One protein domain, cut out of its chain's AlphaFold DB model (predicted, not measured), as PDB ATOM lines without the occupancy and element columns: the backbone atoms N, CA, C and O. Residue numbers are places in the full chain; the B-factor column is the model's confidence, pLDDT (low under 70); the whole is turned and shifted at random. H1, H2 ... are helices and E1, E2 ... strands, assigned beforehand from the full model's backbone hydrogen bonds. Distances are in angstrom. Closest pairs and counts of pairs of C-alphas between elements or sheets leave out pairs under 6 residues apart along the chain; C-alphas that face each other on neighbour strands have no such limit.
ATOM      1  N   PHE A  13     139.239 123.126  72.677       87.69
ATOM      2  CA  PHE A  13     138.376 122.183  71.989       87.69
ATOM      3  C   PHE A  13     138.607 120.778  72.530       87.69
ATOM      4  O   PHE A  13     139.745 120.347  72.722       87.69
ATOM      5  N   VAL A  14     137.518 120.063  72.779       89.06
ATOM      6  CA  VAL A  14     137.516 118.645  73.117       89.06
ATOM      7  C   VAL A  14     137.281 117.873  71.828       89.06
ATOM      8  O   VAL A  14     136.225 117.982  71.206       89.06
ATOM      9  N   VAL A  15     138.277 117.092  71.424       89.44
ATOM     10  CA  VAL A  15     138.210 116.218  70.255       89.44
ATOM     11  C   VAL A  15     138.002 114.791  70.735       89.44
ATOM     12  O   VAL A  15     138.848 114.246  71.444       89.44
ATOM     13  N   THR A  16     136.876 114.189  70.358       89.44
ATOM     14  CA  THR A  16     136.587 112.782  70.646       89.44
ATOM     15  C   THR A  16     137.069 111.920  69.489       89.44
ATOM     16  O   THR A  16     136.707 112.149  68.334       89.44
ATOM     17  N   LEU A  17     137.875 110.919  69.810       88.75
ATOM     18  CA  LEU A  17     138.509 110.009  68.869       88.75
ATOM     19  C   LEU A  17     137.938 108.610  69.055       88.75
ATOM     20  O   LEU A  17     137.762 108.166  70.186       88.75
ATOM     21  N   SER A  18     137.712 107.911  67.951       87.94
ATOM     22  CA  SER A  18     137.516 106.464  67.922       87.94
ATOM     23  C   SER A  18     138.818 105.830  67.455       87.94
ATOM     24  O   SER A  18     139.244 106.075  66.331       87.94
ATOM     25  N   ILE A  19     139.481 105.060  68.312       84.38
ATOM     26  CA  ILE A  19     140.758 104.397  68.035       84.38
ATOM     27  C   ILE A  19     140.475 102.920  67.756       84.38
ATOM     28  O   ILE A  19     139.915 102.216  68.599       84.38
ATOM     29  N   ASN A  20     140.861 102.454  66.566       82.19
ATOM     30  CA  ASN A  20     140.641 101.095  66.053       82.19
ATOM     31  C   ASN A  20     139.181 100.606  66.133       82.19
ATOM     32  O   ASN A  20     138.946  99.403  66.140       82.19
ATOM     33  N   CYS A  21     138.205 101.516  66.221       76.31
ATOM     34  CA  CYS A  21     136.793 101.200  66.474       76.31
ATOM     35  C   CYS A  21     136.524 100.434  67.788       76.31
ATOM     36  O   CYS A  21     135.421  99.929  67.985       76.31
ATOM     37  N   GLU A  22     137.507 100.357  68.688       75.75
ATOM     38  CA  GLU A  22     137.427  99.608  69.949       75.75
ATOM     39  C   GLU A  22     137.417 100.533  71.168       75.75
ATOM     40  O   GLU A  22     136.792 100.223  72.183       75.75
ATOM     41  N   PHE A  23     138.091 101.680  71.068       81.19
ATOM     42  CA  PHE A  23     138.274 102.602  72.183       81.19
ATOM     43  C   PHE A  23     137.862 104.010  71.791       81.19
ATOM     44  O   PHE A  23     138.193 104.484  70.707       81.19
ATOM     45  N   THR A  24     137.199 104.699  72.713       84.56
ATOM     46  CA  THR A  24     136.941 106.130  72.584       84.56
ATOM     47  C   THR A  24     137.892 106.886  73.495       84.56
ATOM     48  O   THR A  24     137.957 106.591  74.688       84.56
ATOM     49  N   ASP A  25     138.593 107.872  72.949       84.31
ATOM     50  CA  ASP A  25     139.487 108.745  73.706       84.31
ATOM     51  C   ASP A  25     139.128 110.216  73.483       84.31
ATOM     52  O   ASP A  25     138.447 110.566  72.517       84.31
ATOM     53  N   ARG A  26     139.537 111.093  74.397       86.25
ATOM     54  CA  ARG A  26     139.253 112.529  74.324       86.25
ATOM     55  C   ARG A  26     140.529 113.327  74.510       86.25
ATOM     56  O   ARG A  26     141.139 113.309  75.575       86.25
ATOM     57  N   VAL A  27     140.874 114.109  73.494       86.44
ATOM     58  CA  VAL A  27     142.039 114.993  73.512       86.44
ATOM     59  C   VAL A  27     141.571 116.436  73.622       86.44
ATOM     60  O   VAL A  27     140.713 116.883  72.864       86.44
ATOM     61  N   ILE A  28     142.144 117.175  74.570       87.31
ATOM     62  CA  ILE A  28     141.907 118.613  74.707       87.31
ATOM     63  C   ILE A  28     142.983 119.344  73.909       87.31
ATOM     64  O   ILE A  28     144.175 119.191  74.182       87.31
ATOM     65  N   ILE A  29     142.561 120.139  72.931       87.75
ATOM     66  CA  ILE A  29     143.438 120.954  72.093       87.75
ATOM     67  C   ILE A  29     143.195 122.422  72.425       87.75
ATOM     68  O   ILE A  29     142.069 122.907  72.344       87.75
ATOM     69  N   GLU A  30     144.262 123.125  72.796       85.69
ATOM     70  CA  GLU A  30     144.244 124.572  73.000       85.69
ATOM     71  C   GLU A  30     144.684 125.269  71.704       85.69
ATOM     72  O   GLU A  30     145.708 124.914  71.116       85.69
ATOM     73  N   THR A  31     143.889 126.226  71.234       81.44
ATOM     74  CA  THR A  31     144.108 126.999  70.006       81.44
ATOM     75  C   THR A  31     143.928 128.491  70.281       81.44
ATOM     76  O   THR A  31     143.452 128.886  71.339       81.44
ATOM     77  N   ASP A  32     144.242 129.356  69.317       79.31
ATOM     78  CA  ASP A  32     144.033 130.808  69.448       79.31
ATOM     79  C   ASP A  32     142.555 131.232  69.254       79.31
ATOM     80  O   ASP A  32     142.273 132.252  68.625       79.31
ATOM     81  N   GLY A  33     141.599 130.421  69.720       70.56
ATOM     82  CA  GLY A  33     140.154 130.673  69.582       70.56
ATOM     83  C   GLY A  33     139.562 130.261  68.229       70.56
ATOM     84  O   GLY A  33     138.452 130.655  67.880       70.56
ATOM     85  N   LYS A  34     140.302 129.476  67.437       81.19
ATOM     86  CA  LYS A  34     139.825 128.886  66.175       81.19
ATOM     87  C   LYS A  34     139.697 127.380  66.310       81.19
ATOM     88  O   LYS A  34     140.531 126.754  66.961       81.19
ATOM     89  N   GLU A  35     138.705 126.800  65.648       82.81
ATOM     90  CA  GLU A  35     138.568 125.347  65.584       82.81
ATOM     91  C   GLU A  35     139.872 124.715  65.054       82.81
ATOM     92  O   GLU A  35     140.443 125.212  64.069       82.81
ATOM     93  N   PRO A  36     140.413 123.681  65.725       86.38
ATOM     94  CA  PRO A  36     141.662 123.060  65.315       86.38
ATOM     95  C   PRO A  36     141.500 122.409  63.941       86.38
ATOM     96  O   PRO A  36     140.577 121.637  63.703       86.38
ATOM     97  N   SER A  37     142.431 122.689  63.031       89.31
ATOM     98  CA  SER A  37     142.457 122.003  61.741       89.31
ATOM     99  C   SER A  37     142.841 120.532  61.910       89.31
ATOM    100  O   SER A  37     143.533 120.167  62.863       89.31
ATOM    101  N   GLN A  38     142.481 119.696  60.932       85.31
ATOM    102  CA  GLN A  38     142.827 118.270  60.941       85.31
ATOM    103  C   GLN A  38     144.330 118.036  61.170       85.31
ATOM    104  O   GLN A  38     144.702 117.222  62.000       85.31
ATOM    105  N   ALA A  39     145.205 118.832  60.548       87.81
ATOM    106  CA  ALA A  39     146.653 118.711  60.735       87.81
ATOM    107  C   ALA A  39     147.113 118.972  62.186       87.81
ATOM    108  O   ALA A  39     148.083 118.371  62.653       87.81
ATOM    109  N   VAL A  40     146.435 119.875  62.904       87.75
ATOM    110  CA  VAL A  40     146.701 120.124  64.329       87.75
ATOM    111  C   VAL A  40     146.208 118.947  65.162       87.75
ATOM    112  O   VAL A  40     146.938 118.492  66.043       87.75
ATOM    113  N   ILE A  41     145.014 118.431  64.857       87.44
ATOM    114  CA  ILE A  41     144.462 117.236  65.504       87.44
ATOM    115  C   ILE A  41     145.435 116.071  65.328       87.44
ATOM    116  O   ILE A  41     145.903 115.533  66.322       87.44
ATOM    117  N   ASP A  42     145.840 115.758  64.100       84.75
ATOM    118  CA  ASP A  42     146.734 114.640  63.792       84.75
ATOM    119  C   ASP A  42     148.053 114.723  64.569       84.75
ATOM    120  O   ASP A  42     148.512 113.744  65.160       84.75
ATOM    121  N   LYS A  43     148.637 115.923  64.651       85.00
ATOM    122  CA  LYS A  43     149.858 116.166  65.427       85.00
ATOM    123  C   LYS A  43     149.648 115.924  66.925       85.00
ATOM    124  O   LYS A  43     150.506 115.327  67.577       85.00
ATOM    125  N   MET A  44     148.532 116.399  67.476       84.94
ATOM    126  CA  MET A  44     148.207 116.233  68.895       84.94
ATOM    127  C   MET A  44     147.903 114.771  69.224       84.94
ATOM    128  O   MET A  44     148.412 114.259  70.217       84.94
ATOM    129  N   VAL A  45     147.159 114.079  68.364       82.19
ATOM    130  CA  VAL A  45     146.830 112.655  68.495       82.19
ATOM    131  C   VAL A  45     148.089 111.794  68.445       82.19
ATOM    132  O   VAL A  45     148.291 110.961  69.329       82.19
ATOM    133  N   ALA A  46     148.988 112.043  67.489       79.81
ATOM    134  CA  ALA A  46     150.267 111.340  67.403       79.81
ATOM    135  C   ALA A  46     151.110 111.504  68.682       79.81
ATOM    136  O   ALA A  46     151.723 110.543  69.158       79.81
ATOM    137  N   SER A  47     151.099 112.707  69.272       80.38
ATOM    138  CA  SER A  47     151.768 112.986  70.547       80.38
ATOM    139  C   SER A  47     151.053 112.364  71.754       80.38
ATOM    140  O   SER A  47     151.726 111.985  72.713       80.38
ATOM    141  N   HIS A  48     149.719 112.282  71.738       80.00
ATOM    142  CA  HIS A  48     148.900 111.784  72.846       80.00
ATOM    143  C   HIS A  48     148.946 110.257  72.950       80.00
ATOM    144  O   HIS A  48     149.245 109.712  74.010       80.00
ATOM    145  N   ILE A  49     148.745 109.569  71.825       72.44
ATOM    146  CA  ILE A  49     148.640 108.105  71.760       72.44
ATOM    147  C   ILE A  49     150.030 107.437  71.756       72.44
ATOM    148  O   ILE A  49     150.130 106.216  71.821       72.44
ATOM    149  N   LYS A  50     151.131 108.215  71.729       66.19
ATOM    150  CA  LYS A  50     152.515 107.717  71.578       66.19
ATOM    151  C   LYS A  50     152.560 106.613  70.515       66.19
ATOM    152  O   LYS A  50     152.854 105.460  70.830       66.19
ATOM    153  N   MET A  51     152.261 106.983  69.265       60.16
ATOM    154  CA  MET A  51     152.134 106.112  68.077       60.16
ATOM    155  C   MET A  51     153.424 105.361  67.666       60.16
ATOM    156  O   MET A  51     153.696 105.149  66.491       60.16
ATOM    157  N   ASN A  52     154.263 104.950  68.612       55.62
ATOM    158  CA  ASN A  52     155.571 104.383  68.326       55.62
ATOM    159  C   ASN A  52     155.532 102.874  68.027       55.62
ATOM    160  O   ASN A  52     156.564 102.351  67.622       55.62
ATOM    161  N   TRP A  53     154.419 102.157  68.262       46.72
ATOM    162  CA  TRP A  53     154.468 100.683  68.277       46.72
ATOM    163  C   TRP A  53     153.405  99.929  67.470       46.72
ATOM    164  O   TRP A  53     153.686  98.784  67.136       46.72
ATOM    165  N   HIS A  54     152.254 100.497  67.100       54.91
ATOM    166  CA  HIS A  54     151.235  99.821  66.270       54.91
ATOM    167  C   HIS A  54     150.571 100.826  65.309       54.91
ATOM    168  O   HIS A  54     150.462 102.002  65.668       54.91
ATOM    169  N   PRO A  55     150.114 100.406  64.109       62.97
ATOM    170  CA  PRO A  55     149.310 101.254  63.235       62.97
ATOM    171  C   PRO A  55     147.920 101.432  63.855       62.97
ATOM    172  O   PRO A  55     146.990 100.691  63.553       62.97
ATOM    173  N   TYR A  56     147.792 102.383  64.776       66.69
ATOM    174  CA  TYR A  56     146.495 102.805  65.284       66.69
ATOM    175  C   TYR A  56     145.818 103.658  64.211       66.69
ATOM    176  O   TYR A  56     146.313 104.732  63.868       66.69
ATOM    177  N   SER A  57     144.696 103.182  63.678       79.19
ATOM    178  CA  SER A  57     143.777 104.028  62.917       79.19
ATOM    179  C   SER A  57     142.884 104.756  63.910       79.19
ATOM    180  O   SER A  57     142.326 104.117  64.803       79.19
ATOM    181  N   TYR A  58     142.731 106.066  63.761       83.50
ATOM    182  CA  TYR A  58     141.729 106.811  64.509       83.50
ATOM    183  C   TYR A  58     140.799 107.554  63.562       83.50
ATOM    184  O   TYR A  58     141.192 107.958  62.468       83.50
ATOM    185  N   GLU A  59     139.579 107.770  64.028       87.69
ATOM    186  CA  GLU A  59     138.591 108.620  63.385       87.69
ATOM    187  C   GLU A  59     138.169 109.715  64.360       87.69
ATOM    188  O   GLU A  59     137.968 109.467  65.554       87.69
ATOM    189  N   VAL A  60     138.050 110.944  63.859       88.25
ATOM    190  CA  VAL A  60     137.500 112.053  64.642       88.25
ATOM    191  C   VAL A  60     135.986 111.902  64.653       88.25
ATOM    192  O   VAL A  60     135.332 112.033  63.622       88.25
ATOM    193  N   VAL A  61     135.434 111.612  65.826       89.75
ATOM    194  CA  VAL A  61     133.994 111.403  66.019       89.75
ATOM    195  C   VAL A  61     133.289 112.735  66.236       89.75
ATOM    196  O   VAL A  61     132.192 112.958  65.729       89.75
ATOM    197  N   SER A  62     133.911 113.628  67.006       89.50
ATOM    198  CA  SER A  62     133.382 114.964  67.252       89.50
ATOM    199  C   SER A  62     134.478 115.944  67.651       89.50
ATOM    200  O   SER A  62     135.478 115.573  68.270       89.50
ATOM    201  N   VAL A  63     134.251 117.211  67.320       89.31
ATOM    202  CA  VAL A  63     135.013 118.362  67.806       89.31
ATOM    203  C   VAL A  63     134.008 119.283  68.477       89.31
ATOM    204  O   VAL A  63     132.994 119.629  67.879       89.31
ATOM    205  N   GLN A  64     134.249 119.616  69.738       88.06
ATOM    206  CA  GLN A  64     133.356 120.448  70.540       88.06
ATOM    207  C   GLN A  64     134.164 121.506  71.267       88.06
ATOM    208  O   GLN A  64     135.320 121.278  71.628       88.06
ATOM    209  N   THR A  65     133.559 122.654  71.532       87.25
ATOM    210  CA  THR A  65     134.122 123.608  72.490       87.25
ATOM    211  C   THR A  65     134.108 123.009  73.899       87.25
ATOM    212  O   THR A  65     133.321 122.111  74.217       87.25
ATOM    213  N   MET A  66     134.974 123.509  74.782       83.69
ATOM    214  CA  MET A  66     134.977 123.077  76.182       83.69
ATOM    215  C   MET A  66     133.619 123.315  76.865       83.69
ATOM    216  O   MET A  66     133.212 122.517  77.704       83.69
ATOM    217  N   GLU A  67     132.906 124.384  76.499       82.62
ATOM    218  CA  GLU A  67     131.572 124.685  77.026       82.62
ATOM    219  C   GLU A  67     130.546 123.617  76.627       82.62
ATOM    220  O   GLU A  67     129.876 123.063  77.498       82.62
ATOM    221  N   GLU A  68     130.473 123.257  75.343       83.69
ATOM    222  CA  GLU A  68     129.561 122.216  74.846       83.69
ATOM    223  C   GLU A  68     129.850 120.852  75.483       83.69
ATOM    224  O   GLU A  68     128.932 120.162  75.934       83.69
ATOM    225  N   ALA A  69     131.131 120.483  75.575       81.62
ATOM    226  CA  ALA A  69     131.545 119.227  76.191       81.62
ATOM    227  C   ALA A  69     131.181 119.176  77.686       81.62
ATOM    228  O   ALA A  69     130.728 118.144  78.185       81.62
ATOM    229  N   LEU A  70     131.346 120.291  78.406       79.00
ATOM    230  CA  LEU A  70     130.942 120.405  79.806       79.00
ATOM    231  C   LEU A  70     129.421 120.330  79.955       79.00
ATOM    232  O   LEU A  70     128.943 119.575  80.799       79.00
ATOM    233  N   MET A  71     128.654 121.049  79.133       78.06
ATOM    234  CA  MET A  71     127.189 120.981  79.162       78.06
ATOM    235  C   MET A  71     126.688 119.550  78.944       78.06
ATOM    236  O   MET A  71     125.831 119.094  79.700       78.06
ATOM    237  N   ALA A  72     127.257 118.814  77.986       74.38
ATOM    238  CA  ALA A  72     126.908 117.413  77.754       74.38
ATOM    239  C   ALA A  72     127.163 116.535  78.995       74.38
ATOM    240  O   ALA A  72     126.313 115.728  79.365       74.38
ATOM    241  N   LEU A  73     128.287 116.744  79.689       68.12
ATOM    242  CA  LEU A  73     128.610 116.029  80.931       68.12
ATOM    243  C   LEU A  73     127.635 116.354  82.076       68.12
ATOM    244  O   LEU A  73     127.275 115.467  82.849       68.12
ATOM    245  N   PHE A  74     127.198 117.610  82.202       61.44
ATOM    246  CA  PHE A  74     126.255 118.015  83.253       61.44
ATOM    247  C   PHE A  74     124.826 117.518  83.004       61.44
ATOM    248  O   PHE A  74     124.116 117.210  83.962       61.44
ATOM    249  N   VAL A  75     124.402 117.398  81.743       58.94
ATOM    250  CA  VAL A  75     123.086 116.845  81.382       58.94
ATOM    251  C   VAL A  75     122.980 115.366  81.767       58.94
ATOM    252  O   VAL A  75     121.937 114.949  82.274       58.94
ATOM    253  N   ASP A  76     124.056 114.593  81.607       53.84
ATOM    254  CA  ASP A  76     124.095 113.185  82.025       53.84
ATOM    255  C   ASP A  76     124.068 113.018  83.556       53.84
ATOM    256  O   ASP A  76     123.470 112.071  84.064       53.84
ATOM    257  N   LEU A  77     124.629 113.967  84.314       52.28
ATOM    258  CA  LEU A  77     124.586 113.966  85.785       52.28
ATOM    259  C   LEU A  77     123.218 114.371  86.363       52.28
ATOM    260  O   LEU A  77     122.903 114.000  87.489       52.28
ATOM    261  N   GLY A  78     122.395 115.110  85.614       46.47
ATOM    262  CA  GLY A  78     121.051 115.532  86.039       46.47
ATOM    263  C   GLY A  78     119.960 114.463  85.891       46.47
ATOM    264  O   GLY A  78     118.817 114.706  86.276       46.47
ATOM    265  N   LYS A  79     120.291 113.302  85.313       49.12
ATOM    266  CA  LYS A  79     119.397 112.138  85.181       49.12
ATOM    267  C   LYS A  79     119.716 110.994  86.156       49.12
ATOM    268  O   LYS A  79     119.063 109.954  86.060       49.12
TER     269      LYS A  79
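Overview. This is residues 13 to 79 of the 80 residues of an uncharacterized protein of Vibrio coralliilyticus (UniProt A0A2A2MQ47). A strongly twisted three-stranded sheet, with E1 in the middle between E2 and E3, has H1 packed over one face, while H2 runs on directly from the end of E3 on the opposite face and points away from the sheet. Residues 71 to 79, of which 71 to 77 belong to H2, stick out as a free arm. The printed part has 67 residues, with three named strands and two named helices in the order E1, E2, H1, E3, H2; the sheet order is E2, E1, E3, all antiparallel, and the class is mixed, helices and strands. The whole is only just compact, close to loose, with a radius of gyration of the C-alphas of 13.0 A, and its flat outline spans 40 by 30 by 15 A.

Along the chain. E1, residues 13 to 19, begins at C-alpha 13 (138.376, 122.183, 71.989) and is 18.4 A long from first to last C-alpha. After a tight link, E2, residues 23 to 30, runs 22.8 A. H1, residues 38 to 48, is 14.9 A long and begins at C-alpha 38 (142.827, 118.270, 60.941). E3, residues 58 to 65, measures 20.1 A and bends by 54 degrees at residue 61. H2, residues 66 to 77, follows with no residue between; it is 16.8 A long and ends at C-alpha 77 (124.586, 113.966, 85.785).

Arrangement. E1 is the inner strand, and E2 and E3 are the edge strands. E1 and E2 form a hairpin, antiparallel at 153 degrees; N 15 and O 27 are 2.8 A apart, within hydrogen-bond range. E1 and E3 are antiparallel at 161 degrees, with N 16 and O 62 within hydrogen-bond range at 2.9 A. E2, H1 and E3 make a split strand-helix-strand unit, two strands running the same way with a helix between them along the chain and E1 between them in the sheet; its crossover is right-handed. H1 is on the sheet, and its closest C-alphas to E2 are those of Val 45 and Val 27, 7.3 A apart. H1 and E3 are near each other, with 6 pairs of C-alphas within 10 A. H2 is on the opposite face, over E3 at a height over the sheet of 10.3 A, and stands up from the sheet at 49 degrees. Its closest C-alphas to E1 are those of Met 66 and Phe 13, 5.5 A apart. H1 and H2 are apart. In H1 and H2 every O i to N i+4 pair is within hydrogen-bond range.

Size, cuts and confidence. The two C-alphas farthest apart are those of Asn 52 and Lys 79, 40.7 A. Without residues 71 to 79 the body spans 33 by 20 by 14 A. The printed part has no cut, and no link is long. Mean pLDDT of the printed part is 78.4; residues 50 to 56 and 73 to 79 are under 70.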